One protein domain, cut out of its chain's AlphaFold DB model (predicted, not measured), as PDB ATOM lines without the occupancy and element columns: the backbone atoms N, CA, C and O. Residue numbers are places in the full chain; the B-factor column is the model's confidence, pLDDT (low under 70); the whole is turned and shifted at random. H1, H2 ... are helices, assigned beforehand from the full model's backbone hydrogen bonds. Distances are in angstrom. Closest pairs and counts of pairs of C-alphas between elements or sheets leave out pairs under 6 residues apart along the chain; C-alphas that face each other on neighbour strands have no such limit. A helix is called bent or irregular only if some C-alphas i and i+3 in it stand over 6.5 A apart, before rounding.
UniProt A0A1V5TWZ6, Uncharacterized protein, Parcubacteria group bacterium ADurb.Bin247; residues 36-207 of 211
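What this domain is: This is residues 36 to 207 of the 211 residues of an uncharacterized protein of Parcubacteria group bacterium ADurb.Bin247 (UniProt A0A1V5TWZ6). The longest helix, H7, packs on H5 and H9, which with H3 form a bundle of three long helices; H6 crosses one end of it, and the short H4 and H8 lie at the other. H1 packs on H5, with H2 beyond it, outside the bundle. The printed part has 172 residues with nine named helices, H1 to H9 in chain order, and no named strand: all helix. It is compact, with a radius of gyration of the C-alphas of 16.1 A and spans of 46 by 40 by 28 A.

Where its parts are: Find C-alpha 144 at (-33.397, 9.381, 111.817); from there H7 runs to residue 173, 36.4 A, with a kink of 76 degrees near residue 153, and is irregular: C-alphas 150 and 153 are 9.7 A apart. H5, residues 89 to 116, measures 39.8 A; H3, residues 60 to 80, 30.3 A. H9, residues 182 to 206, measures 36.6 A and ends at C-alpha 206, (-33.413, 27.782, 112.004). Look for H6 at residues 129 to 142, H1 at 36 to 43, H2 at 48 to 55, H4 at 82 to 86 and H8 at 175 to 178.

How they stand to each other: H7 touches H9, closest at the C-alphas of Arg 163 and Leu 192, 6.2 A, opposite ways at a steep tilt of 46 degrees. H9 touches H3 at a shallow tilt of 19 degrees, opposite ways; the closest C-alphas, of Leu 69 and Met 195, are 6.5 A apart. Every O i to N i+4 pair is within hydrogen-bond range in H1, H2 and H3; H4 has 0 of 1, but 2 of 2 O i to N i+3 pairs, H5 23 of 24, H6 9 of 10, H7 23 of 26 and H9 20 of 21, while H8 is too short for such a pair.

The domain as a whole: The farthest C-alphas, of Asp 86 and Gly 118, are 48.0 A apart. The printed part has no cut; H5 to H6 is the long link. Confidence is under 70 at residues 120 to 125.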
ATOM      1  N   TRP A  36     -28.079  21.650  91.991       88.81
ATOM      2  CA  TRP A  36     -26.635  21.656  91.766       88.81
ATOM      3  C   TRP A  36     -26.155  22.921  91.047       88.81
ATOM      4  O   TRP A  36     -25.161  23.520  91.450       88.81
ATOM      5  N   GLN A  37     -26.863  23.362  90.000       86.06
ATOM      6  CA  GLN A  37     -26.479  24.557  89.243       86.06
ATOM      7  C   GLN A  37     -26.494  25.803  90.127       86.06
ATOM      8  O   GLN A  37     -25.517  26.547  90.163       86.06
ATOM      9  N   VAL A  38     -27.569  25.992  90.895       89.12
ATOM     10  CA  VAL A  38     -27.676  27.133  91.811       89.12
ATOM     11  C   VAL A  38     -26.653  27.036  92.948       89.12
ATOM     12  O   VAL A  38     -26.102  28.054  93.365       89.12
ATOM     13  N   PHE A  39     -26.371  25.829  93.444       92.00
ATOM     14  CA  PHE A  39     -25.333  25.597  94.447       92.00
ATOM     15  C   PHE A  39     -23.946  25.998  93.930       92.00
ATOM     16  O   PHE A  39     -23.240  26.739  94.614       92.00
ATOM     17  N   VAL A  40     -23.572  25.582  92.716       88.88
ATOM     18  CA  VAL A  40     -22.276  25.935  92.119       88.88
ATOM     19  C   VAL A  40     -22.151  27.445  91.924       88.88
ATOM     20  O   VAL A  40     -21.127  28.017  92.291       88.88
ATOM     21  N   GLU A  41     -23.199  28.108  91.427       85.56
ATOM     22  CA  GLU A  41     -23.235  29.573  91.295       85.56
ATOM     23  C   GLU A  41     -23.019  30.295  92.638       85.56
ATOM     24  O   GLU A  41     -22.449  31.384  92.679       85.56
ATOM     25  N   LEU A  42     -23.480  29.702  93.742       87.12
ATOM     26  CA  LEU A  42     -23.366  30.261  95.086       87.12
ATOM     27  C   LEU A  42     -22.005  30.001  95.738       87.12
ATOM     28  O   LEU A  42     -21.372  30.948  96.214       87.12
ATOM     29  N   SER A  43     -21.591  28.732  95.789       87.19
ATOM     30  CA  SER A  43     -20.411  28.274  96.535       87.19
ATOM     31  C   SER A  43     -19.106  28.543  95.775       87.19
ATOM     32  O   SER A  43     -18.126  29.015  96.355       87.19
ATOM     33  N   PHE A  44     -19.105  28.367  94.448       81.75
ATOM     34  CA  PHE A  44     -17.916  28.511  93.599       81.75
ATOM     35  C   PHE A  44     -17.814  29.893  92.932       81.75
ATOM     36  O   PHE A  44     -17.117  30.047  91.928       81.75
ATOM     37  N   GLU A  45     -18.482  30.915  93.479       80.31
ATOM     38  CA  GLU A  45     -18.443  32.279  92.943       80.31
ATOM     39  C   GLU A  45     -16.991  32.781  92.833       80.31
ATOM     40  O   GLU A  45     -16.253  32.919  93.819       80.31
ATOM     41  N   THR A  46     -16.564  33.039  91.599       76.06
ATOM     42  CA  THR A  46     -15.186  33.428  91.274       76.06
ATOM     43  C   THR A  46     -14.973  34.931  91.414       76.06
ATOM     44  O   THR A  46     -13.853  35.356  91.714       76.06
ATOM     45  N   ASP A  47     -16.042  35.720  91.301       85.06
ATOM     46  CA  ASP A  47     -16.011  37.158  91.525       85.06
ATOM     47  C   ASP A  47     -15.834  37.487  93.016       85.06
ATOM     48  O   ASP A  47     -16.589  37.034  93.882       85.06
ATOM     49  N   LYS A  48     -14.809  38.284  93.337       82.19
ATOM     50  CA  LYS A  48     -14.432  38.571  94.731       82.19
ATOM     51  C   LYS A  48     -15.512  39.345  95.485       82.19
ATOM     52  O   LYS A  48     -15.770  39.031  96.648       82.19
ATOM     53  N   GLU A  49     -16.133  40.336  94.847       85.56
ATOM     54  CA  GLU A  49     -17.138  41.188  95.491       85.56
ATOM     55  C   GLU A  49     -18.417  40.400  95.773       85.56
ATOM     56  O   GLU A  49     -18.941  40.426  96.891       85.56
ATOM     57  N   ARG A  50     -18.885  39.625  94.790       80.06
ATOM     58  CA  ARG A  50     -20.045  38.741  94.953       80.06
ATOM     59  C   ARG A  50     -19.788  37.663  95.988       80.06
ATOM     60  O   ARG A  50     -20.649  37.441  96.833       80.06
ATOM     61  N   ARG A  51     -18.600  37.055  96.006       81.50
ATOM     62  CA  ARG A  51     -18.229  36.079  97.039       81.50
ATOM     63  C   ARG A  51     -18.259  36.695  98.436       81.50
ATOM     64  O   ARG A  51     -18.797  36.088  99.360       81.50
ATOM     65  N   GLN A  52     -17.707  37.898  98.604       84.25
ATOM     66  CA  GLN A  52     -17.741  38.601  99.887       84.25
ATOM     67  C   GLN A  52     -19.181  38.903 100.315       84.25
ATOM     68  O   GLN A  52     -19.536  38.668 101.471       84.25
ATOM     69  N   LYS A  53     -20.021  39.357  99.379       83.75
ATOM     70  CA  LYS A  53     -21.445  39.597  99.617       83.75
ATOM     71  C   LYS A  53     -22.190  38.313  99.985       83.75
ATOM     72  O   LYS A  53     -22.947  38.323 100.951       83.75
ATOM     73  N   ASN A  54     -21.937  37.205  99.288       82.56
ATOM     74  CA  ASN A  54     -22.525  35.904  99.602       82.56
ATOM     75  C   ASN A  54     -22.155  35.491 101.029       82.56
ATOM     76  O   ASN A  54     -23.037  35.193 101.828       82.56
ATOM     77  N   ARG A  55     -20.874  35.560 101.411       82.31
ATOM     78  CA  ARG A  55     -20.411  35.191 102.766       82.31
ATOM     79  C   ARG A  55     -21.022  36.033 103.892       82.31
ATOM     80  O   ARG A  55     -21.048  35.584 105.037       82.31
ATOM     81  N   GLN A  56     -21.515  37.241 103.608       84.62
ATOM     82  CA  GLN A  56     -22.258  38.055 104.582       84.62
ATOM     83  C   GLN A  56     -23.683  37.536 104.833       84.62
ATOM     84  O   GLN A  56     -24.307  37.940 105.807       84.62
ATOM     85  N   MET A  57     -24.188  36.627 103.995       83.75
ATOM     86  CA  MET A  57     -25.521  36.033 104.132       83.75
ATOM     87  C   MET A  57     -25.583  34.934 105.198       83.75
ATOM     88  O   MET A  57     -26.680  34.575 105.615       83.75
ATOM     89  N   ILE A  58     -24.437  34.387 105.622       88.38
ATOM     90  CA  ILE A  58     -24.369  33.329 106.640       88.38
ATOM     91  C   ILE A  58     -24.666  33.944 108.019       88.38
ATOM     92  O   ILE A  58     -23.865  34.778 108.468       88.38
ATOM     93  N   PRO A  59     -25.744  33.524 108.716       87.69
ATOM     94  CA  PRO A  59     -26.053  33.999 110.064       87.69
ATOM     95  C   PRO A  59     -24.939  33.707 111.072       87.69
ATOM     96  O   PRO A  59     -24.130  32.797 110.879       87.69
ATOM     97  N   SER A  60     -24.919  34.457 112.175       88.50
ATOM     98  CA  SER A  60     -23.859  34.348 113.181       88.50
ATOM     99  C   SER A  60     -23.831  32.967 113.856       88.50
ATOM    100  O   SER A  60     -22.773  32.336 113.881       88.50
ATOM    101  N   SER A  61     -24.991  32.439 114.265       87.94
ATOM    102  CA  SER A  61     -25.133  31.078 114.808       87.94
ATOM    103  C   SER A  61     -24.674  29.993 113.837       87.94
ATOM    104  O   SER A  61     -23.930  29.094 114.219       87.94
ATOM    105  N   ILE A  62     -25.055  30.087 112.559       90.75
ATOM    106  CA  ILE A  62     -24.632  29.122 111.534       90.75
ATOM    107  C   ILE A  62     -23.119  29.190 111.311       90.75
ATOM    108  O   ILE A  62     -22.465  28.154 111.222       90.75
ATOM    109  N   ARG A  63     -22.534  30.394 111.287       92.25
ATOM    110  CA  ARG A  63     -21.080  30.574 111.187       92.25
ATOM    111  C   ARG A  63     -20.349  29.951 112.375       92.25
ATOM    112  O   ARG A  63     -19.296  29.341 112.198       92.25
ATOM    113  N   GLU A  64     -20.902  30.093 113.575       92.56
ATOM    114  CA  GLU A  64     -20.354  29.459 114.770       92.56
ATOM    115  C   GLU A  64     -20.442  27.928 114.693       92.56
ATOM    116  O   GLU A  64     -19.452  27.255 114.984       92.56
ATOM    117  N   ILE A  65     -21.566  27.377 114.226       91.88
ATOM    118  CA  ILE A  65     -21.733  25.933 113.998       91.88
ATOM    119  C   ILE A  65     -20.716  25.419 112.971       91.88
ATOM    120  O   ILE A  65     -20.016  24.451 113.257       91.88
ATOM    121  N   ILE A  66     -20.568  26.091 111.821       94.00
ATOM    122  CA  ILE A  66     -19.569  25.756 110.790       94.00
ATOM    123  C   ILE A  66     -18.167  25.686 111.410       94.00
ATOM    124  O   ILE A  66     -17.445  24.705 111.219       94.00
ATOM    125  N   LYS A  67     -17.789  26.700 112.201       94.12
ATOM    126  CA  LYS A  67     -16.481  26.746 112.865       94.12
ATOM    127  C   LYS A  67     -16.302  25.595 113.860       94.12
ATOM    128  O   LYS A  67     -15.278  24.917 113.815       94.12
ATOM    129  N   ARG A  68     -17.282  25.365 114.742       92.19
ATOM    130  CA  ARG A  68     -17.224  24.299 115.757       92.19
ATOM    131  C   ARG A  68     -17.137  22.916 115.110       92.19
ATOM    132  O   ARG A  68     -16.286  22.129 115.501       92.19
ATOM    133  N   LEU A  69     -17.963  22.630 114.101       90.19
ATOM    134  CA  LEU A  69     -17.980  21.324 113.433       90.19
ATOM    135  C   LEU A  69     -16.687  21.036 112.680       90.19
ATOM    136  O   LEU A  69     -16.102  19.973 112.873       90.19
ATOM    137  N   SER A  70     -16.226  21.994 111.873       92.19
ATOM    138  CA  SER A  70     -14.988  21.830 111.106       92.19
ATOM    139  C   SER A  70     -13.770  21.638 112.007       92.19
ATOM    140  O   SER A  70     -12.939  20.784 111.716       92.19
ATOM    141  N   THR A  71     -13.687  22.367 113.127       92.06
ATOM    142  CA  THR A  71     -12.605  22.185 114.109       92.06
ATOM    143  C   THR A  71     -12.710  20.833 114.812       92.06
ATOM    144  O   THR A  71     -11.758  20.063 114.765       92.06
ATOM    145  N   ASN A  72     -13.871  20.495 115.382       91.19
ATOM    146  CA  ASN A  72     -14.032  19.265 116.162       91.19
ATOM    147  C   ASN A  72     -13.770  17.997 115.337       91.19
ATOM    148  O   ASN A  72     -13.124  17.075 115.826       91.19
ATOM    149  N   LEU A  73     -14.268  17.932 114.098       89.31
ATOM    150  CA  LEU A  73     -14.071  16.749 113.258       89.31
ATOM    151  C   LEU A  73     -12.643  16.665 112.712       89.31
ATOM    152  O   LEU A  73     -12.088  15.573 112.647       89.31
ATOM    153  N   PHE A  74     -12.008  17.798 112.397       91.75
ATOM    154  CA  PHE A  74     -10.590  17.794 112.040       91.75
ATOM    155  C   PHE A  74      -9.699  17.390 113.228       91.75
ATOM    156  O   PHE A  74      -8.710  16.680 113.050       91.75
ATOM    157  N   ASP A  75     -10.052  17.801 114.447       91.56
ATOM    158  CA  ASP A  75      -9.350  17.390 115.663       91.56
ATOM    159  C   ASP A  75      -9.535  15.889 115.941       91.56
ATOM    160  O   ASP A  75      -8.536  15.189 116.103       91.56
ATOM    161  N   SER A  76     -10.761  15.359 115.847       91.00
ATOM    162  CA  SER A  76     -11.035  13.909 115.929       91.00
ATOM    163  C   SER A  76     -10.271  13.112 114.868       91.00
ATOM    164  O   SER A  76      -9.734  12.043 115.161       91.00
ATOM    165  N   LEU A  77     -10.165  13.627 113.638       90.56
ATOM    166  CA  LEU A  77      -9.379  12.992 112.584       90.56
ATOM    167  C   LEU A  77      -7.912  12.814 113.003       90.56
ATOM    168  O   LEU A  77      -7.367  11.723 112.814       90.56
ATOM    169  N   LYS A  78      -7.300  13.857 113.578       90.31
ATOM    170  CA  LYS A  78      -5.913  13.828 114.069       90.31
ATOM    171  C   LYS A  78      -5.744  12.896 115.267       90.31
ATOM    172  O   LYS A  78      -4.787  12.131 115.291       90.31
ATOM    173  N   GLU A  79      -6.663  12.947 116.231       89.81
ATOM    174  CA  GLU A  79      -6.624  12.110 117.440       89.81
ATOM    175  C   GLU A  79      -6.725  10.617 117.111       89.81
ATOM    176  O   GLU A  79      -6.031   9.792 117.699       89.81
ATOM    177  N   GLU A  80      -7.557  10.257 116.134       88.38
ATOM    178  CA  GLU A  80      -7.738   8.862 115.722       88.38
ATOM    179  C   GLU A  80      -6.655   8.375 114.744       88.38
ATOM    180  O   GLU A  80      -6.527   7.167 114.519       88.38
ATOM    181  N   ASN A  81      -5.893   9.287 114.124       88.75
ATOM    182  CA  ASN A  81      -4.944   8.964 113.057       88.75
ATOM    183  C   ASN A  81      -3.681   9.832 113.135       88.75
ATOM    184  O   ASN A  81      -3.493  10.749 112.337       88.75
ATOM    185  N   GLU A  82      -2.764   9.473 114.034       86.44
ATOM    186  CA  GLU A  82      -1.501  10.198 114.252       86.44
ATOM    187  C   GLU A  82      -0.659  10.385 112.976       86.44
ATOM    188  O   GLU A  82       0.018  11.395 112.845       86.44
ATOM    189  N   LEU A  83      -0.768   9.486 111.987       87.50
ATOM    190  CA  LEU A  83      -0.077   9.594 110.687       87.50
ATOM    191  C   LEU A  83      -0.418  10.869 109.904       87.50
ATOM    192  O   LEU A  83       0.337  11.280 109.027       87.50
ATOM    193  N   ILE A  84      -1.565  11.493 110.183       89.31
ATOM    194  CA  ILE A  84      -1.900  12.793 109.595       89.31
ATOM    195  C   ILE A  84      -0.953  13.875 110.110       89.31
ATOM    196  O   ILE A  84      -0.621  14.784 109.358       89.31
ATOM    197  N   LEU A  85      -0.487  13.775 111.356       88.31
ATOM    198  CA  LEU A  85       0.403  14.762 111.969       88.31
ATOM    199  C   LEU A  85       1.797  14.783 111.331       88.31
ATOM    200  O   LEU A  85       2.496  15.785 111.460       88.31
ATOM    201  N   ASP A  86       2.168  13.725 110.604       92.50
ATOM    202  CA  ASP A  86       3.418  13.654 109.842       92.50
ATOM    203  C   ASP A  86       3.355  14.434 108.515       92.50
ATOM    204  O   ASP A  86       4.375  14.620 107.844       92.50
ATOM    205  N   LEU A  87       2.168  14.896 108.106       94.44
ATOM    206  CA  LEU A  87       2.015  15.692 106.894       94.44
ATOM    207  C   LEU A  87       2.606  17.102 107.074       94.44
ATOM    208  O   LEU A  87       2.499  17.700 108.149       94.44
ATOM    209  N   PRO A  88       3.163  17.700 106.005       95.62
ATOM    210  CA  PRO A  88       3.560  19.100 106.012       95.62
ATOM    211  C   PRO A  88       2.422  20.028 106.456       95.62
ATOM    212  O   PRO A  88       1.267  19.845 106.071       95.62
ATOM    213  N   TYR A  89       2.768  21.088 107.194       94.00
ATOM    214  CA  TYR A  89       1.798  22.055 107.721       94.00
ATOM    215  C   TYR A  89       0.857  22.624 106.646       94.00
ATOM    216  O   TYR A  89      -0.338  22.747 106.891       94.00
ATOM    217  N   ALA A  90       1.370  22.924 105.447       93.81
ATOM    218  CA  ALA A  90       0.546  23.423 104.345       93.81
ATOM    219  C   ALA A  90      -0.559  22.425 103.944       93.81
ATOM    220  O   ALA A  90      -1.699  22.823 103.734       93.81
ATOM    221  N   ILE A  91      -0.253  21.123 103.934       95.06
ATOM    222  CA  ILE A  91      -1.222  20.065 103.617       95.06
ATOM    223  C   ILE A  91      -2.252  19.929 104.744       95.06
ATOM    224  O   ILE A  91      -3.445  19.793 104.486       95.06
ATOM    225  N   LEU A  92      -1.812  20.008 106.004       93.69
ATOM    226  CA  LEU A  92      -2.717  20.030 107.158       93.69
ATOM    227  C   LEU A  92      -3.678  21.222 107.114       93.69
ATOM    228  O   LEU A  92      -4.853  21.087 107.457       93.69
ATOM    229  N   GLU A  93      -3.184  22.385 106.697       94.06
ATOM    230  CA  GLU A  93      -3.993  23.582 106.512       94.06
ATOM    231  C   GLU A  93      -5.005  23.414 105.374       94.06
ATOM    232  O   GLU A  93      -6.170  23.757 105.570       94.06
ATOM    233  N   ASP A  94      -4.616  22.816 104.247       94.19
ATOM    234  CA  ASP A  94      -5.529  22.532 103.136       94.19
ATOM    235  C   ASP A  94      -6.616  21.520 103.526       94.19
ATOM    236  O   ASP A  94      -7.795  21.765 103.264       94.19
ATOM    237  N   ILE A  95      -6.274  20.456 104.265       93.81
ATOM    238  CA  ILE A  95      -7.268  19.521 104.819       93.81
ATOM    239  C   ILE A  95      -8.231  20.266 105.754       93.81
ATOM    240  O   ILE A  95      -9.450  20.158 105.604       93.81
ATOM    241  N   ARG A  96      -7.714  21.068 106.695       93.88
ATOM    242  CA  ARG A  96      -8.543  21.873 107.610       93.88
ATOM    243  C   ARG A  96      -9.465  22.828 106.844       93.88
ATOM    244  O   ARG A  96     -10.628  22.996 107.215       93.88
ATOM    245  N   ASN A  97      -8.967  23.444 105.775       93.06
ATOM    246  CA  ASN A  97      -9.750  24.334 104.924       93.06
ATOM    247  C   ASN A  97     -10.866  23.571 104.199       93.06
ATOM    248  O   ASN A  97     -11.991  24.063 104.171       93.06
ATOM    249  N   SER A  98     -10.617  22.354 103.704       92.94
ATOM    250  CA  SER A  98     -11.667  21.506 103.124       92.94
ATOM    251  C   SER A  98     -12.760  21.152 104.134       92.94
ATOM    252  O   SER A  98     -13.936  21.173 103.774       92.94
ATOM    253  N   TYR A  99     -12.409  20.903 105.401       93.94
ATOM    254  CA  TYR A  99     -13.403  20.698 106.463       93.94
ATOM    255  C   TYR A  99     -14.283  21.934 106.654       93.94
ATOM    256  O   TYR A  99     -15.508  21.831 106.735       93.94
ATOM    257  N   TYR A 100     -13.668  23.117 106.689       93.56
ATOM    258  CA  TYR A 100     -14.396  24.376 106.801       93.56
ATOM    259  C   TYR A 100     -15.292  24.638 105.582       93.56
ATOM    260  O   TYR A 100     -16.467  24.966 105.749       93.56
ATOM    261  N   PHE A 101     -14.771  24.470 104.362       91.38
ATOM    262  CA  PHE A 101     -15.518  24.728 103.130       91.38
ATOM    263  C   PHE A 101     -16.699  23.780 102.957       91.38
ATOM    264  O   PHE A 101     -17.782  24.237 102.611       91.38
ATOM    265  N   LEU A 102     -16.545  22.492 103.272       92.44
ATOM    266  CA  LEU A 102     -17.668  21.560 103.189       92.44
ATOM    267  C   LEU A 102     -18.698  21.780 104.292       92.44
ATOM    268  O   LEU A 102     -19.890  21.640 104.041       92.44
ATOM    269  N   ALA A 103     -18.291  22.190 105.493       93.88
ATOM    270  CA  ALA A 103     -19.261  22.665 106.474       93.88
ATOM    271  C   ALA A 103     -20.040  23.884 105.931       93.88
ATOM    272  O   ALA A 103     -21.264  23.931 106.034       93.88
ATOM    273  N   GLU A 104     -19.356  24.839 105.291       93.62
ATOM    274  CA  GLU A 104     -19.979  26.001 104.642       93.62
ATOM    275  C   GLU A 104     -20.932  25.602 103.497       93.62
ATOM    276  O   GLU A 104     -22.010  26.186 103.367       93.62
ATOM    277  N   ASP A 105     -20.604  24.564 102.725       94.25
ATOM    278  CA  ASP A 105     -21.456  24.049 101.647       94.25
ATOM    279  C   ASP A 105     -22.837  23.616 102.130       94.25
ATOM    280  O   ASP A 105     -23.812  23.814 101.406       94.25
ATOM    281  N   GLY A 106     -22.978  23.131 103.366       94.25
ATOM    282  CA  GLY A 106     -24.296  22.835 103.934       94.25
ATOM    283  C   GLY A 106     -25.238  24.047 103.918       94.25
ATOM    284  O   GLY A 106     -26.426  23.919 103.610       94.25
ATOM    285  N   PHE A 107     -24.704  25.248 104.167       93.88
ATOM    286  CA  PHE A 107     -25.461  26.497 104.066       93.88
ATOM    287  C   PHE A 107     -25.758  26.873 102.607       93.88
ATOM    288  O   PHE A 107     -26.867  27.313 102.290       93.88
ATOM    289  N   TRP A 108     -24.799  26.689 101.697       93.38
ATOM    290  CA  TRP A 108     -25.002  27.002 100.281       93.38
ATOM    291  C   TRP A 108     -26.031  26.094  99.623       93.38
ATOM    292  O   TRP A 108     -26.860  26.576  98.852       93.38
ATOM    293  N   VAL A 109     -26.031  24.806  99.966       94.50
ATOM    294  CA  VAL A 109     -27.035  23.847  99.502       94.50
ATOM    295  C   VAL A 109     -28.421  24.222 100.028       94.50
ATOM    296  O   VAL A 109     -29.387  24.235  99.262       94.50
ATOM    297  N   TYR A 110     -28.519  24.627 101.297       93.25
ATOM    298  CA  TYR A 110     -29.753  25.171 101.866       93.25
ATOM    299  C   TYR A 110     -30.270  26.375 101.060       93.25
ATOM    300  O   TYR A 110     -31.423  26.402 100.615       93.25
ATOM    301  N   LEU A 111     -29.402  27.351 100.800       89.50
ATOM    302  CA  LEU A 111     -29.770  28.550 100.055       89.50
ATOM    303  C   LEU A 111     -30.156  28.236  98.601       89.50
ATOM    304  O   LEU A 111     -31.113  28.812  98.073       89.50
ATOM    305  N   ALA A 112     -29.442  27.313  97.960       91.12
ATOM    306  CA  ALA A 112     -29.749  26.844  96.617       91.12
ATOM    307  C   ALA A 112     -31.140  26.201  96.563       91.12
ATOM    308  O   ALA A 112     -31.947  26.564  95.703       91.12
ATOM    309  N   LYS A 113     -31.477  25.340  97.533       90.62
ATOM    310  CA  LYS A 113     -32.792  24.692  97.599       90.62
ATOM    311  C   LYS A 113     -33.924  25.705  97.709       90.62
ATOM    312  O   LYS A 113     -34.942  25.567  97.026       90.62
ATOM    313  N   ARG A 114     -33.734  26.759  98.504       85.81
ATOM    314  CA  ARG A 114     -34.704  27.857  98.643       85.81
ATOM    315  C   ARG A 114     -34.925  28.609  97.337       85.81
ATOM    316  O   ARG A 114     -36.074  28.850  96.967       85.81
ATOM    317  N   ARG A 115     -33.840  28.934  96.626       86.19
ATOM    318  CA  ARG A 115     -33.896  29.619  95.326       86.19
ATOM    319  C   ARG A 115     -34.631  28.793  94.276       86.19
ATOM    320  O   ARG A 115     -35.518  29.329  93.618       86.19
ATOM    321  N   VAL A 116     -34.314  27.501  94.165       88.00
ATOM    322  CA  VAL A 116     -35.002  26.582  93.239       88.00
ATOM    323  C   VAL A 116     -36.480  26.438  93.601       88.00
ATOM    324  O   VAL A 116     -37.334  26.413  92.722       88.00
ATOM    325  N   SER A 117     -36.806  26.435  94.895       84.81
ATOM    326  CA  SER A 117     -38.189  26.336  95.384       84.81
ATOM    327  C   SER A 117     -38.960  27.666  95.332       84.81
ATOM    328  O   SER A 117     -40.037  27.763  95.917       84.81
ATOM    329  N   GLY A 118     -38.416  28.721  94.713       77.25
ATOM    330  CA  GLY A 118     -39.079  30.022  94.557       77.25
ATOM    331  C   GLY A 118     -39.272  30.830  95.849       77.25
ATOM    332  O   GLY A 118     -39.945  31.863  95.828       77.25
ATOM    333  N   HIS A 119     -38.685  30.405  96.971       74.19
ATOM    334  CA  HIS A 119     -38.844  31.088  98.251       74.19
ATOM    335  C   HIS A 119     -37.973  32.349  98.294       74.19
ATOM    336  O   HIS A 119     -36.740  32.289  98.284       74.19
ATOM    337  N   LYS A 120     -38.622  33.517  98.361       56.88
ATOM    338  CA  LYS A 120     -37.949  34.811  98.495       56.88
ATOM    339  C   LYS A 120     -37.659  35.079  99.971       56.88
ATOM    340  O   LYS A 120     -38.570  35.359 100.736       56.88
ATOM    341  N   SER A 121     -36.377  35.089 100.321       54.53
ATOM    342  CA  SER A 121     -35.790  35.645 101.551       54.53
ATOM    343  C   SER A 121     -35.327  34.666 102.638       54.53
ATOM    344  O   SER A 121     -35.772  33.525 102.767       54.53
ATOM    345  N   HIS A 122     -34.326  35.186 103.347       54.62
ATOM    346  CA  HIS A 122     -33.231  34.549 104.066       54.62
ATOM    347  C   HIS A 122     -33.461  34.560 105.577       54.62
ATOM    348  O   HIS A 122     -32.500  34.682 106.331       54.62
ATOM    349  N   GLU A 123     -34.711  34.517 106.039       61.16
ATOM    350  CA  GLU A 123     -35.001  34.621 107.472       61.16
ATOM    351  C   GLU A 123     -34.731  33.291 108.186       61.16
ATOM    352  O   GLU A 123     -35.616  32.644 108.746       61.16
ATOM    353  N   LEU A 124     -33.461  32.885 108.167       69.44
ATOM    354  CA  LEU A 124     -32.910  32.095 109.247       69.44
ATOM    355  C   LEU A 124     -32.968  32.974 110.492       69.44
ATOM    356  O   LEU A 124     -32.380  34.056 110.538       69.44
ATOM    357  N   ILE A 125     -33.724  32.522 111.483       68.62
ATOM    358  CA  ILE A 125     -33.744  33.168 112.786       68.62
ATOM    359  C   ILE A 125     -32.427  32.813 113.453       68.62
ATOM    360  O   ILE A 125     -32.110  31.632 113.597       68.62
ATOM    361  N   ASP A 126     -31.679  33.831 113.872       70.00
ATOM    362  CA  ASP A 126     -30.484  33.613 114.672       70.00
ATOM    363  C   ASP A 126     -30.916  32.964 115.995       70.00
ATOM    364  O   ASP A 126     -31.592  33.577 116.828       70.00
ATOM    365  N   LYS A 127     -30.632  31.671 116.124       72.56
ATOM    366  CA  LYS A 127     -30.996  30.860 117.281       72.56
ATOM    367  C   LYS A 127     -29.774  30.681 118.167       72.56
ATOM    368  O   LYS A 127     -28.640  30.666 117.705       72.56
ATOM    369  N   ASP A 128     -30.034  30.466 119.450       82.88
ATOM    370  CA  ASP A 128     -29.020  29.978 120.375       82.88
ATOM    371  C   ASP A 128     -28.393  28.672 119.846       82.88
ATOM    372  O   ASP A 128     -29.104  27.722 119.497       82.88
ATOM    373  N   VAL A 129     -27.060  28.642 119.760       82.44
ATOM    374  CA  VAL A 129     -26.301  27.530 119.164       82.44
ATOM    375  C   VAL A 129     -26.519  26.231 119.939       82.44
ATOM    376  O   VAL A 129     -26.708  25.178 119.332       82.44
ATOM    377  N   GLU A 130     -26.577  26.287 121.271       87.50
ATOM    378  CA  GLU A 130     -26.800  25.100 122.105       87.50
ATOM    379  C   GLU A 130     -28.208  24.533 121.913       87.50
ATOM    380  O   GLU A 130     -28.416  23.316 121.895       87.50
ATOM    381  N   LYS A 131     -29.198  25.408 121.720       84.56
ATOM    382  CA  LYS A 131     -30.550  24.997 121.353       84.56
ATOM    383  C   LYS A 131     -30.578  24.314 119.985       84.56
ATOM    384  O   LYS A 131     -31.224  23.274 119.861       84.56
ATOM    385  N   LEU A 132     -29.868  24.850 118.991       84.19
ATOM    386  CA  LEU A 132     -29.772  24.236 117.664       84.19
ATOM    387  C   LEU A 132     -29.123  22.855 117.704       84.19
ATOM    388  O   LEU A 132     -29.662  21.921 117.116       84.19
ATOM    389  N   ILE A 133     -28.031  22.699 118.451       82.88
ATOM    390  CA  ILE A 133     -27.358  21.404 118.628       82.88
ATOM    391  C   ILE A 133     -28.304  20.378 119.273       82.88
ATOM    392  O   ILE A 133     -28.368  19.229 118.840       82.88
ATOM    393  N   LYS A 134     -29.094  20.783 120.277       85.88
ATOM    394  CA  LYS A 134     -30.091  19.897 120.908       85.88
ATOM    395  C   LYS A 134     -31.224  19.509 119.957       85.88
ATOM    396  O   LYS A 134     -31.660  18.357 119.969       85.88
ATOM    397  N   GLU A 135     -31.721  20.454 119.160       84.12
ATOM    398  CA  GLU A 135     -32.740  20.185 118.136       84.12
ATOM    399  C   GLU A 135     -32.188  19.243 117.054       84.12
ATOM    400  O   GLU A 135     -32.882  18.305 116.652       84.12
ATOM    401  N   TRP A 136     -30.928  19.430 116.657       84.69
ATOM    402  CA  TRP A 136     -30.215  18.549 115.739       84.69
ATOM    403  C   TRP A 136     -30.115  17.116 116.275       84.69
ATOM    404  O   TRP A 136     -30.578  16.188 115.616       84.69
ATOM    405  N   ASP A 137     -29.581  16.924 117.487       84.25
ATOM    406  CA  ASP A 137     -29.446  15.599 118.113       84.25
ATOM    407  C   ASP A 137     -30.796  14.869 118.190       84.25
ATOM    408  O   ASP A 137     -30.932  13.698 117.823       84.25
ATOM    409  N   LYS A 138     -31.847  15.589 118.587       84.44
ATOM    410  CA  LYS A 138     -33.197  15.028 118.622       84.44
ATOM    411  C   LYS A 138     -33.677  14.583 117.235       84.44
ATOM    412  O   LYS A 138     -34.249  13.504 117.119       84.44
ATOM    413  N   THR A 139     -33.461  15.401 116.212       77.69
ATOM    414  CA  THR A 139     -34.095  15.220 114.899       77.69
ATOM    415  C   THR A 139     -33.305  14.299 113.978       77.69
ATOM    416  O   THR A 139     -33.893  13.522 113.249       77.69
ATOM    417  N   PHE A 140     -31.976  14.347 114.007       76.50
ATOM    418  CA  PHE A 140     -31.134  13.647 113.032       76.50
ATOM    419  C   PHE A 140     -30.393  12.444 113.627       76.50
ATOM    420  O   PHE A 140     -30.008  11.539 112.887       76.50
ATOM    421  N   VAL A 141     -30.221  12.391 114.954       79.44
ATOM    422  CA  VAL A 141     -29.589  11.246 115.636       79.44
ATOM    423  C   VAL A 141     -30.645  10.303 116.205       79.44
ATOM    424  O   VAL A 141     -30.586   9.095 115.955       79.44
ATOM    425  N   LYS A 142     -31.621  10.842 116.946       80.44
ATOM    426  CA  LYS A 142     -32.674  10.045 117.597       80.44
ATOM    427  C   LYS A 142     -33.824   9.701 116.649       80.44
ATOM    428  O   LYS A 142     -34.218   8.541 116.601       80.44
ATOM    429  N   ASP A 143     -34.318  10.665 115.870       81.31
ATOM    430  CA  ASP A 143     -35.416  10.470 114.908       81.31
ATOM    431  C   ASP A 143     -34.932  10.443 113.446       81.31
ATOM    432  O   ASP A 143     -35.270  11.284 112.617       81.31
ATOM    433  N   LYS A 144     -34.097   9.453 113.114       76.38
ATOM    434  CA  LYS A 144     -33.397   9.381 111.817       76.38
ATOM    435  C   LYS A 144     -34.308   9.486 110.589       76.38
ATOM    436  O   LYS A 144     -33.846   9.935 109.543       76.38
ATOM    437  N   GLU A 145     -35.567   9.065 110.683       82.00
ATOM    438  CA  GLU A 145     -36.515   9.147 109.566       82.00
ATOM    439  C   GLU A 145     -36.980  10.583 109.305       82.00
ATOM    440  O   GLU A 145     -37.081  10.984 108.144       82.00
ATOM    441  N   GLU A 146     -37.192  11.385 110.350       79.00
ATOM    442  CA  GLU A 146     -37.466  12.817 110.200       79.00
ATOM    443  C   GLU A 146     -36.261  13.534 109.581       79.00
ATOM    444  O   GLU A 146     -36.401  14.260 108.593       79.00
ATOM    445  N   GLY A 147     -35.052  13.246 110.075       78.44
ATOM    446  CA  GLY A 147     -33.825  13.801 109.508       78.44
ATOM    447  C   GLY A 147     -33.631  13.465 108.024       78.44
ATOM    448  O   GLY A 147     -33.312  14.338 107.215       78.44
ATOM    449  N   LYS A 148     -33.891  12.212 107.622       79.00
ATOM    450  CA  LYS A 148     -33.851  11.800 106.208       79.00
ATOM    451  C   LYS A 148     -34.850  12.571 105.351       79.00
ATOM    452  O   LYS A 148     -34.482  13.001 104.261       79.00
ATOM    453  N   LYS A 149     -36.084  12.769 105.828       82.62
ATOM    454  CA  LYS A 149     -37.112  13.533 105.099       82.62
ATOM    455  C   LYS A 149     -36.725  14.996 104.911       82.62
ATOM    456  O   LYS A 149     -36.977  15.548 103.846       82.62
ATOM    457  N   MET A 150     -36.114  15.612 105.924       78.94
ATOM    458  CA  MET A 150     -35.705  17.020 105.871       78.94
ATOM    459  C   MET A 150     -34.593  17.282 104.851       78.94
ATOM    460  O   MET A 150     -34.543  18.366 104.268       78.94
ATOM    461  N   VAL A 151     -33.698  16.315 104.647       82.06
ATOM    462  CA  VAL A 151     -32.615  16.425 103.660       82.06
ATOM    463  C   VAL A 151     -33.094  15.970 102.285       82.06
ATOM    464  O   VAL A 151     -33.015  16.731 101.330       82.06
ATOM    465  N   GLY A 152     -33.665  14.773 102.175       86.62
ATOM    466  CA  GLY A 152     -34.041  14.200 100.885       86.62
ATOM    467  C   GLY A 152     -32.835  13.803 100.021       86.62
ATOM    468  O   GLY A 152     -31.685  14.135 100.303       86.62
ATOM    469  N   GLU A 153     -33.113  13.053  98.957       88.12
ATOM    470  CA  GLU A 153     -32.093  12.453  98.086       88.12
ATOM    471  C   GLU A 153     -31.305  13.506  97.290       88.12
ATOM    472  O   GLU A 153     -30.080  13.507  97.318       88.12
ATOM    473  N   GLU A 154     -31.996  14.482  96.692       89.75
ATOM    474  CA  GLU A 154     -31.391  15.542  95.862       89.75
ATOM    475  C   GLU A 154     -30.329  16.376  96.619       89.75
ATOM    476  O   GLU A 154     -29.289  16.756  96.070       89.75
ATOM    477  N   ILE A 155     -30.571  16.653  97.906       92.25
ATOM    478  CA  ILE A 155     -29.638  17.395  98.769       92.25
ATOM    479  C   ILE A 155     -28.426  16.528  99.104       92.25
ATOM    480  O   ILE A 155     -27.295  17.015  99.056       92.25
ATOM    481  N   LEU A 156     -28.644  15.247  99.415       89.69
ATOM    482  CA  LEU A 156     -27.562  14.314  99.712       89.69
ATOM    483  C   LEU A 156     -26.650  14.109  98.495       89.69
ATOM    484  O   LEU A 156     -25.432  14.172  98.642       89.69
ATOM    485  N   GLU A 157     -27.219  13.944  97.299       90.44
ATOM    486  CA  GLU A 157     -26.460  13.855  96.045       90.44
ATOM    487  C   GLU A 157     -25.602  15.106  95.809       90.44
ATOM    488  O   GLU A 157     -24.424  15.000  95.469       90.44
ATOM    489  N   THR A 158     -26.163  16.295  96.053       92.31
ATOM    490  CA  THR A 158     -25.441  17.575  95.929       92.31
ATOM    491  C   THR A 158     -24.266  17.650  96.910       92.31
ATOM    492  O   THR A 158     -23.165  18.057  96.537       92.31
ATOM    493  N   ILE A 159     -24.468  17.221  98.157       92.75
ATOM    494  CA  ILE A 159     -23.416  17.185  99.180       92.75
ATOM    495  C   ILE A 159     -22.304  16.200  98.796       92.75
ATOM    496  O   ILE A 159     -21.126  16.549  98.883       92.75
ATOM    497  N   ILE A 160     -22.662  14.992  98.353       90.81
ATOM    498  CA  ILE A 160     -21.699  13.962  97.937       90.81
ATOM    499  C   ILE A 160     -20.864  14.462  96.755       90.81
ATOM    500  O   ILE A 160     -19.638  14.371  96.801       90.81
ATOM    501  N   ALA A 161     -21.505  15.070  95.753       90.31
ATOM    502  CA  ALA A 161     -20.811  15.632  94.601       90.31
ATOM    503  C   ALA A 161     -19.835  16.755  94.998       90.31
ATOM    504  O   ALA A 161     -18.705  16.781  94.506       90.31
ATOM    505  N   SER A 162     -20.218  17.654  95.917       91.19
ATOM    506  CA  SER A 162     -19.286  18.676  96.421       91.19
ATOM    507  C   SER A 162     -18.116  18.053  97.187       91.19
ATOM    508  O   SER A 162     -16.957  18.414  96.973       91.19
ATOM    509  N   ARG A 163     -18.398  17.051  98.032       92.50
ATOM    510  CA  ARG A 163     -17.372  16.310  98.775       92.50
ATOM    511  C   ARG A 163     -16.362  15.666  97.839       92.50
ATOM    512  O   ARG A 163     -15.163  15.789  98.083       92.50
ATOM    513  N   ASP A 164     -16.822  15.001  96.784       90.31
ATOM    514  CA  ASP A 164     -15.942  14.327  95.829       90.31
ATOM    515  C   ASP A 164     -15.022  15.326  95.122       90.31
ATOM    516  O   ASP A 164     -13.824  15.076  95.024       90.31
ATOM    517  N   ILE A 165     -15.535  16.499  94.735       88.19
ATOM    518  CA  ILE A 165     -14.714  17.577  94.163       88.19
ATOM    519  C   ILE A 165     -13.602  17.997  95.132       88.19
ATOM    520  O   ILE A 165     -12.441  18.084  94.731       88.19
ATOM    521  N   GLN A 166     -13.936  18.235  96.402       88.81
ATOM    522  CA  GLN A 166     -12.970  18.688  97.408       88.81
ATOM    523  C   GLN A 166     -11.923  17.615  97.732       88.81
ATOM    524  O   GLN A 166     -10.730  17.906  97.792       88.81
ATOM    525  N   VAL A 167     -12.346  16.359  97.893       90.19
ATOM    526  CA  VAL A 167     -11.433  15.235  98.145       90.19
ATOM    527  C   VAL A 167     -10.522  14.995  96.946       90.19
ATOM    528  O   VAL A 167      -9.319  14.821  97.125       90.19
ATOM    529  N   ASN A 168     -11.063  15.029  95.727       89.12
ATOM    530  CA  ASN A 168     -10.262  14.883  94.516       89.12
ATOM    531  C   ASN A 168      -9.243  16.018  94.393       89.12
ATOM    532  O   ASN A 168      -8.088  15.748  94.085       89.12
ATOM    533  N   HIS A 169      -9.627  17.258  94.712       88.62
ATOM    534  CA  HIS A 169      -8.706  18.392  94.725       88.62
ATOM    535  C   HIS A 169      -7.543  18.184  95.708       88.62
ATOM    536  O   HIS A 169      -6.386  18.369  95.332       88.62
ATOM    537  N   LEU A 170      -7.833  17.740  96.938       90.94
ATOM    538  CA  LEU A 170      -6.803  17.411  97.927       90.94
ATOM    539  C   LEU A 170      -5.867  16.306  97.422       90.94
ATOM    540  O   LEU A 170      -4.650  16.450  97.478       90.94
ATOM    541  N   LEU A 171      -6.429  15.208  96.911       90.44
ATOM    542  CA  LEU A 171      -5.639  14.075  96.435       90.44
ATOM    543  C   LEU A 171      -4.776  14.457  95.230       90.44
ATOM    544  O   LEU A 171      -3.632  14.031  95.151       90.44
ATOM    545  N   GLU A 172      -5.282  15.249  94.290       90.94
ATOM    546  CA  GLU A 172      -4.530  15.646  93.097       90.94
ATOM    547  C   GLU A 172      -3.400  16.633  93.390       90.94
ATOM    548  O   GLU A 172      -2.369  16.575  92.722       90.94
ATOM    549  N   ASN A 173      -3.578  17.512  94.377       91.19
ATOM    550  CA  ASN A 173      -2.573  18.515  94.726       91.19
ATOM    551  C   ASN A 173      -1.526  18.003  95.723       91.19
ATOM    552  O   ASN A 173      -0.450  18.594  95.824       91.19
ATOM    553  N   HIS A 174      -1.825  16.923  96.450       93.44
ATOM    554  CA  HIS A 174      -0.981  16.412  97.528       93.44
ATOM    555  C   HIS A 174      -0.777  14.895  97.413       93.44
ATOM    556  O   HIS A 174      -1.570  14.086  97.905       93.44
ATOM    557  N   GLU A 175       0.340  14.491  96.802       92.50
ATOM    558  CA  GLU A 175       0.734  13.078  96.680       92.50
ATOM    559  C   GLU A 175       0.929  12.399  98.048       92.50
ATOM    560  O   GLU A 175       0.768  11.186  98.182       92.50
ATOM    561  N   GLU A 176       1.258  13.165  99.086       94.19
ATOM    562  CA  GLU A 176       1.396  12.701 100.464       94.19
ATOM    563  C   GLU A 176       0.071  12.181 101.029       94.19
ATOM    564  O   GLU A 176       0.066  11.157 101.711       94.19
ATOM    565  N   ILE A 177      -1.059  12.815 100.685       92.38
ATOM    566  CA  ILE A 177      -2.386  12.362 101.132       92.38
ATOM    567  C   ILE A 177      -2.705  10.991 100.522       92.38
ATOM    568  O   ILE A 177      -3.246  10.127 101.210       92.38
ATOM    569  N   LYS A 178      -2.306  10.734  99.266       91.00
ATOM    570  CA  LYS A 178      -2.520   9.429  98.607       91.00
ATOM    571  C   LYS A 178      -1.766   8.280  99.279       91.00
ATOM    572  O   LYS A 178      -2.136   7.123  99.093       91.00
ATOM    573  N   LYS A 179      -0.702   8.584 100.030       92.06
ATOM    574  CA  LYS A 179       0.110   7.591 100.753       92.06
ATOM    575  C   LYS A 179      -0.471   7.236 102.121       92.06
ATOM    576  O   LYS A 179       0.004   6.284 102.741       92.06
ATOM    577  N   LEU A 180      -1.472   7.977 102.601       92.94
ATOM    578  CA  LEU A 180      -2.144   7.655 103.854       92.94
ATOM    579  C   LEU A 180      -2.876   6.308 103.747       92.94
ATOM    580  O   LEU A 180      -3.361   5.941 102.673       92.94
ATOM    581  N   PRO A 181      -3.023   5.568 104.860       93.62
ATOM    582  CA  PRO A 181      -3.812   4.344 104.859       93.62
ATOM    583  C   PRO A 181      -5.253   4.603 104.406       93.62
ATOM    584  O   PRO A 181      -5.871   5.582 104.822       93.62
ATOM    585  N   ALA A 182      -5.832   3.671 103.643       91.56
ATOM    586  CA  ALA A 182      -7.191   3.804 103.106       91.56
ATOM    587  C   ALA A 182      -8.238   4.142 104.182       91.56
ATOM    588  O   ALA A 182      -9.094   4.989 103.961       91.56
ATOM    589  N   LYS A 183      -8.121   3.564 105.387       91.06
ATOM    590  CA  LYS A 183      -9.009   3.868 106.524       91.06
ATOM    591  C   LYS A 183      -9.037   5.357 106.907       91.06
ATOM    592  O   LYS A 183     -10.074   5.850 107.331       91.06
ATOM    593  N   VAL A 184      -7.917   6.063 106.743       91.44
ATOM    594  CA  VAL A 184      -7.788   7.495 107.049       91.44
ATOM    595  C   VAL A 184      -8.522   8.313 105.991       91.44
ATOM    596  O   VAL A 184      -9.304   9.201 106.321       91.44
ATOM    597  N   ILE A 185      -8.313   7.968 104.717       91.00
ATOM    598  CA  ILE A 185      -8.979   8.611 103.581       91.00
ATOM    599  C   ILE A 185     -10.495   8.395 103.663       91.00
ATOM    600  O   ILE A 185     -11.257   9.335 103.454       91.00
ATOM    601  N   GLU A 186     -10.943   7.189 104.012       91.12
ATOM    602  CA  GLU A 186     -12.369   6.882 104.164       91.12
ATOM    603  C   GLU A 186     -13.001   7.585 105.372       91.12
ATOM    604  O   GLU A 186     -14.110   8.107 105.246       91.12
ATOM    605  N   LYS A 187     -12.295   7.701 106.508       89.25
ATOM    606  CA  LYS A 187     -12.763   8.536 107.628       89.25
ATOM    607  C   LYS A 187     -12.919   9.993 107.191       89.25
ATOM    608  O   LYS A 187     -13.994  10.557 107.357       89.25
ATOM    609  N   MET A 188     -11.894  10.561 106.549       90.38
ATOM    610  CA  MET A 188     -11.945  11.928 106.030       90.38
ATOM    611  C   MET A 188     -13.135  12.120 105.081       90.38
ATOM    612  O   MET A 188     -13.914  13.051 105.246       90.38
ATOM    613  N   LYS A 189     -13.331  11.211 104.123       90.56
ATOM    614  CA  LYS A 189     -14.482  11.219 103.210       90.56
ATOM    615  C   LYS A 189     -15.831  11.162 103.928       90.56
ATOM    616  O   LYS A 189     -16.778  11.767 103.427       90.56
ATOM    617  N   GLY A 190     -15.931  10.416 105.029       89.12
ATOM    618  CA  GLY A 190     -17.138  10.311 105.849       89.12
ATOM    619  C   GLY A 190     -17.429  11.596 106.623       89.12
ATOM    620  O   GLY A 190     -18.538  12.127 106.538       89.12
ATOM    621  N   ASP A 191     -16.418  12.141 107.303       87.94
ATOM    622  CA  ASP A 191     -16.516  13.397 108.057       87.94
ATOM    623  C   ASP A 191     -16.933  14.558 107.136       87.94
ATOM    624  O   ASP A 191     -17.823  15.351 107.459       87.94
ATOM    625  N   LEU A 192     -16.356  14.592 105.931       88.62
ATOM    626  CA  LEU A 192     -16.638  15.574 104.889       88.62
ATOM    627  C   LEU A 192     -18.065  15.505 104.305       88.62
ATOM    628  O   LEU A 192     -18.517  16.491 103.729       88.62
ATOM    629  N   ILE A 193     -18.799  14.397 104.471       88.75
ATOM    630  CA  ILE A 193     -20.247  14.325 104.173       88.75
ATOM    631  C   ILE A 193     -21.068  14.787 105.383       88.75
ATOM    632  O   ILE A 193     -22.075  15.483 105.237       88.75
ATOM    633  N   LEU A 194     -20.657  14.384 106.588       84.94
ATOM    634  CA  LEU A 194     -21.425  14.609 107.809       84.94
ATOM    635  C   LEU A 194     -21.585  16.105 108.124       84.94
ATOM    636  O   LEU A 194     -22.667  16.538 108.515       84.94
ATOM    637  N   MET A 195     -20.538  16.904 107.918       89.19
ATOM    638  CA  MET A 195     -20.555  18.346 108.200       89.19
ATOM    639  C   MET A 195     -21.573  19.148 107.380       89.19
ATOM    640  O   MET A 195     -22.415  19.808 107.995       89.19
ATOM    641  N   PRO A 196     -21.546  19.126 106.030       91.88
ATOM    642  CA  PRO A 196     -22.544  19.830 105.226       91.88
ATOM    643  C   PRO A 196     -23.963  19.365 105.550       91.88
ATOM    644  O   PRO A 196     -24.879  20.184 105.610       91.88
ATOM    645  N   TYR A 197     -24.143  18.070 105.824       88.88
ATOM    646  CA  TYR A 197     -25.427  17.515 106.247       88.88
ATOM    647  C   TYR A 197     -25.919  18.156 107.559       88.88
ATOM    648  O   TYR A 197     -27.073  18.586 107.648       88.88
ATOM    649  N   TRP A 198     -25.029  18.294 108.548       89.44
ATOM    650  CA  TRP A 198     -25.307  18.962 109.824       89.44
ATOM    651  C   TRP A 198     -25.665  20.432 109.660       89.44
ATOM    652  O   TRP A 198     -26.677  20.900 110.189       89.44
ATOM    653  N   VAL A 199     -24.858  21.169 108.901       92.00
ATOM    654  CA  VAL A 199     -25.084  22.599 108.682       92.00
ATOM    655  C   VAL A 199     -26.386  22.831 107.918       92.00
ATOM    656  O   VAL A 199     -27.163  23.704 108.311       92.00
ATOM    657  N   TYR A 200     -26.679  22.018 106.899       92.75
ATOM    658  CA  TYR A 200     -27.935  22.089 106.153       92.75
ATOM    659  C   TYR A 200     -29.148  21.955 107.079       92.75
ATOM    660  O   TYR A 200     -29.999  22.845 107.108       92.75
ATOM    661  N   GLY A 201     -29.240  20.891 107.885       89.56
ATOM    662  CA  GLY A 201     -30.423  20.738 108.735       89.56
ATOM    663  C   GLY A 201     -30.447  21.716 109.912       89.56
ATOM    664  O   GLY A 201     -31.536  22.098 110.326       89.56
ATOM    665  N   CYS A 202     -29.307  22.240 110.385       89.69
ATOM    666  CA  CYS A 202     -29.308  23.400 111.290       89.69
ATOM    667  C   CYS A 202     -29.936  24.639 110.636       89.69
ATOM    668  O   CYS A 202     -30.660  25.378 111.307       89.69
ATOM    669  N   CYS A 203     -29.715  24.856 109.335       90.44
ATOM    670  CA  CYS A 203     -30.395  25.914 108.590       90.44
ATOM    671  C   CYS A 203     -31.902  25.644 108.518       90.44
ATOM    672  O   CYS A 203     -32.674  26.514 108.903       90.44
ATOM    673  N   VAL A 204     -32.327  24.429 108.149       88.25
ATOM    674  CA  VAL A 204     -33.758  24.059 108.106       88.25
ATOM    675  C   VAL A 204     -34.425  24.209 109.480       88.25
ATOM    676  O   VAL A 204     -35.537  24.718 109.590       88.25
ATOM    677  N   LEU A 205     -33.749  23.817 110.562       85.88
ATOM    678  CA  LEU A 205     -34.250  24.013 111.923       85.88
ATOM    679  C   LEU A 205     -34.334  25.498 112.290       85.88
ATOM    680  O   LEU A 205     -35.219  25.883 113.053       85.88
ATOM    681  N   SER A 206     -33.434  26.332 111.774       84.38
ATOM    682  CA  SER A 206     -33.413  27.782 112.004       84.38
ATOM    683  C   SER A 206     -34.388  28.560 111.121       84.38
ATOM    684  O   SER A 206     -34.575  29.756 111.344       84.38
ATOM    685  N   GLU A 207     -35.032  27.913 110.150       82.25
ATOM    686  CA  GLU A 207     -36.033  28.564 109.317       82.25
ATOM    687  C   GLU A 207     -37.227  29.038 110.140       82.25
ATOM    688  O   GLU A 207     -37.832  28.306 110.936       82.25
TER     689      GLU A 207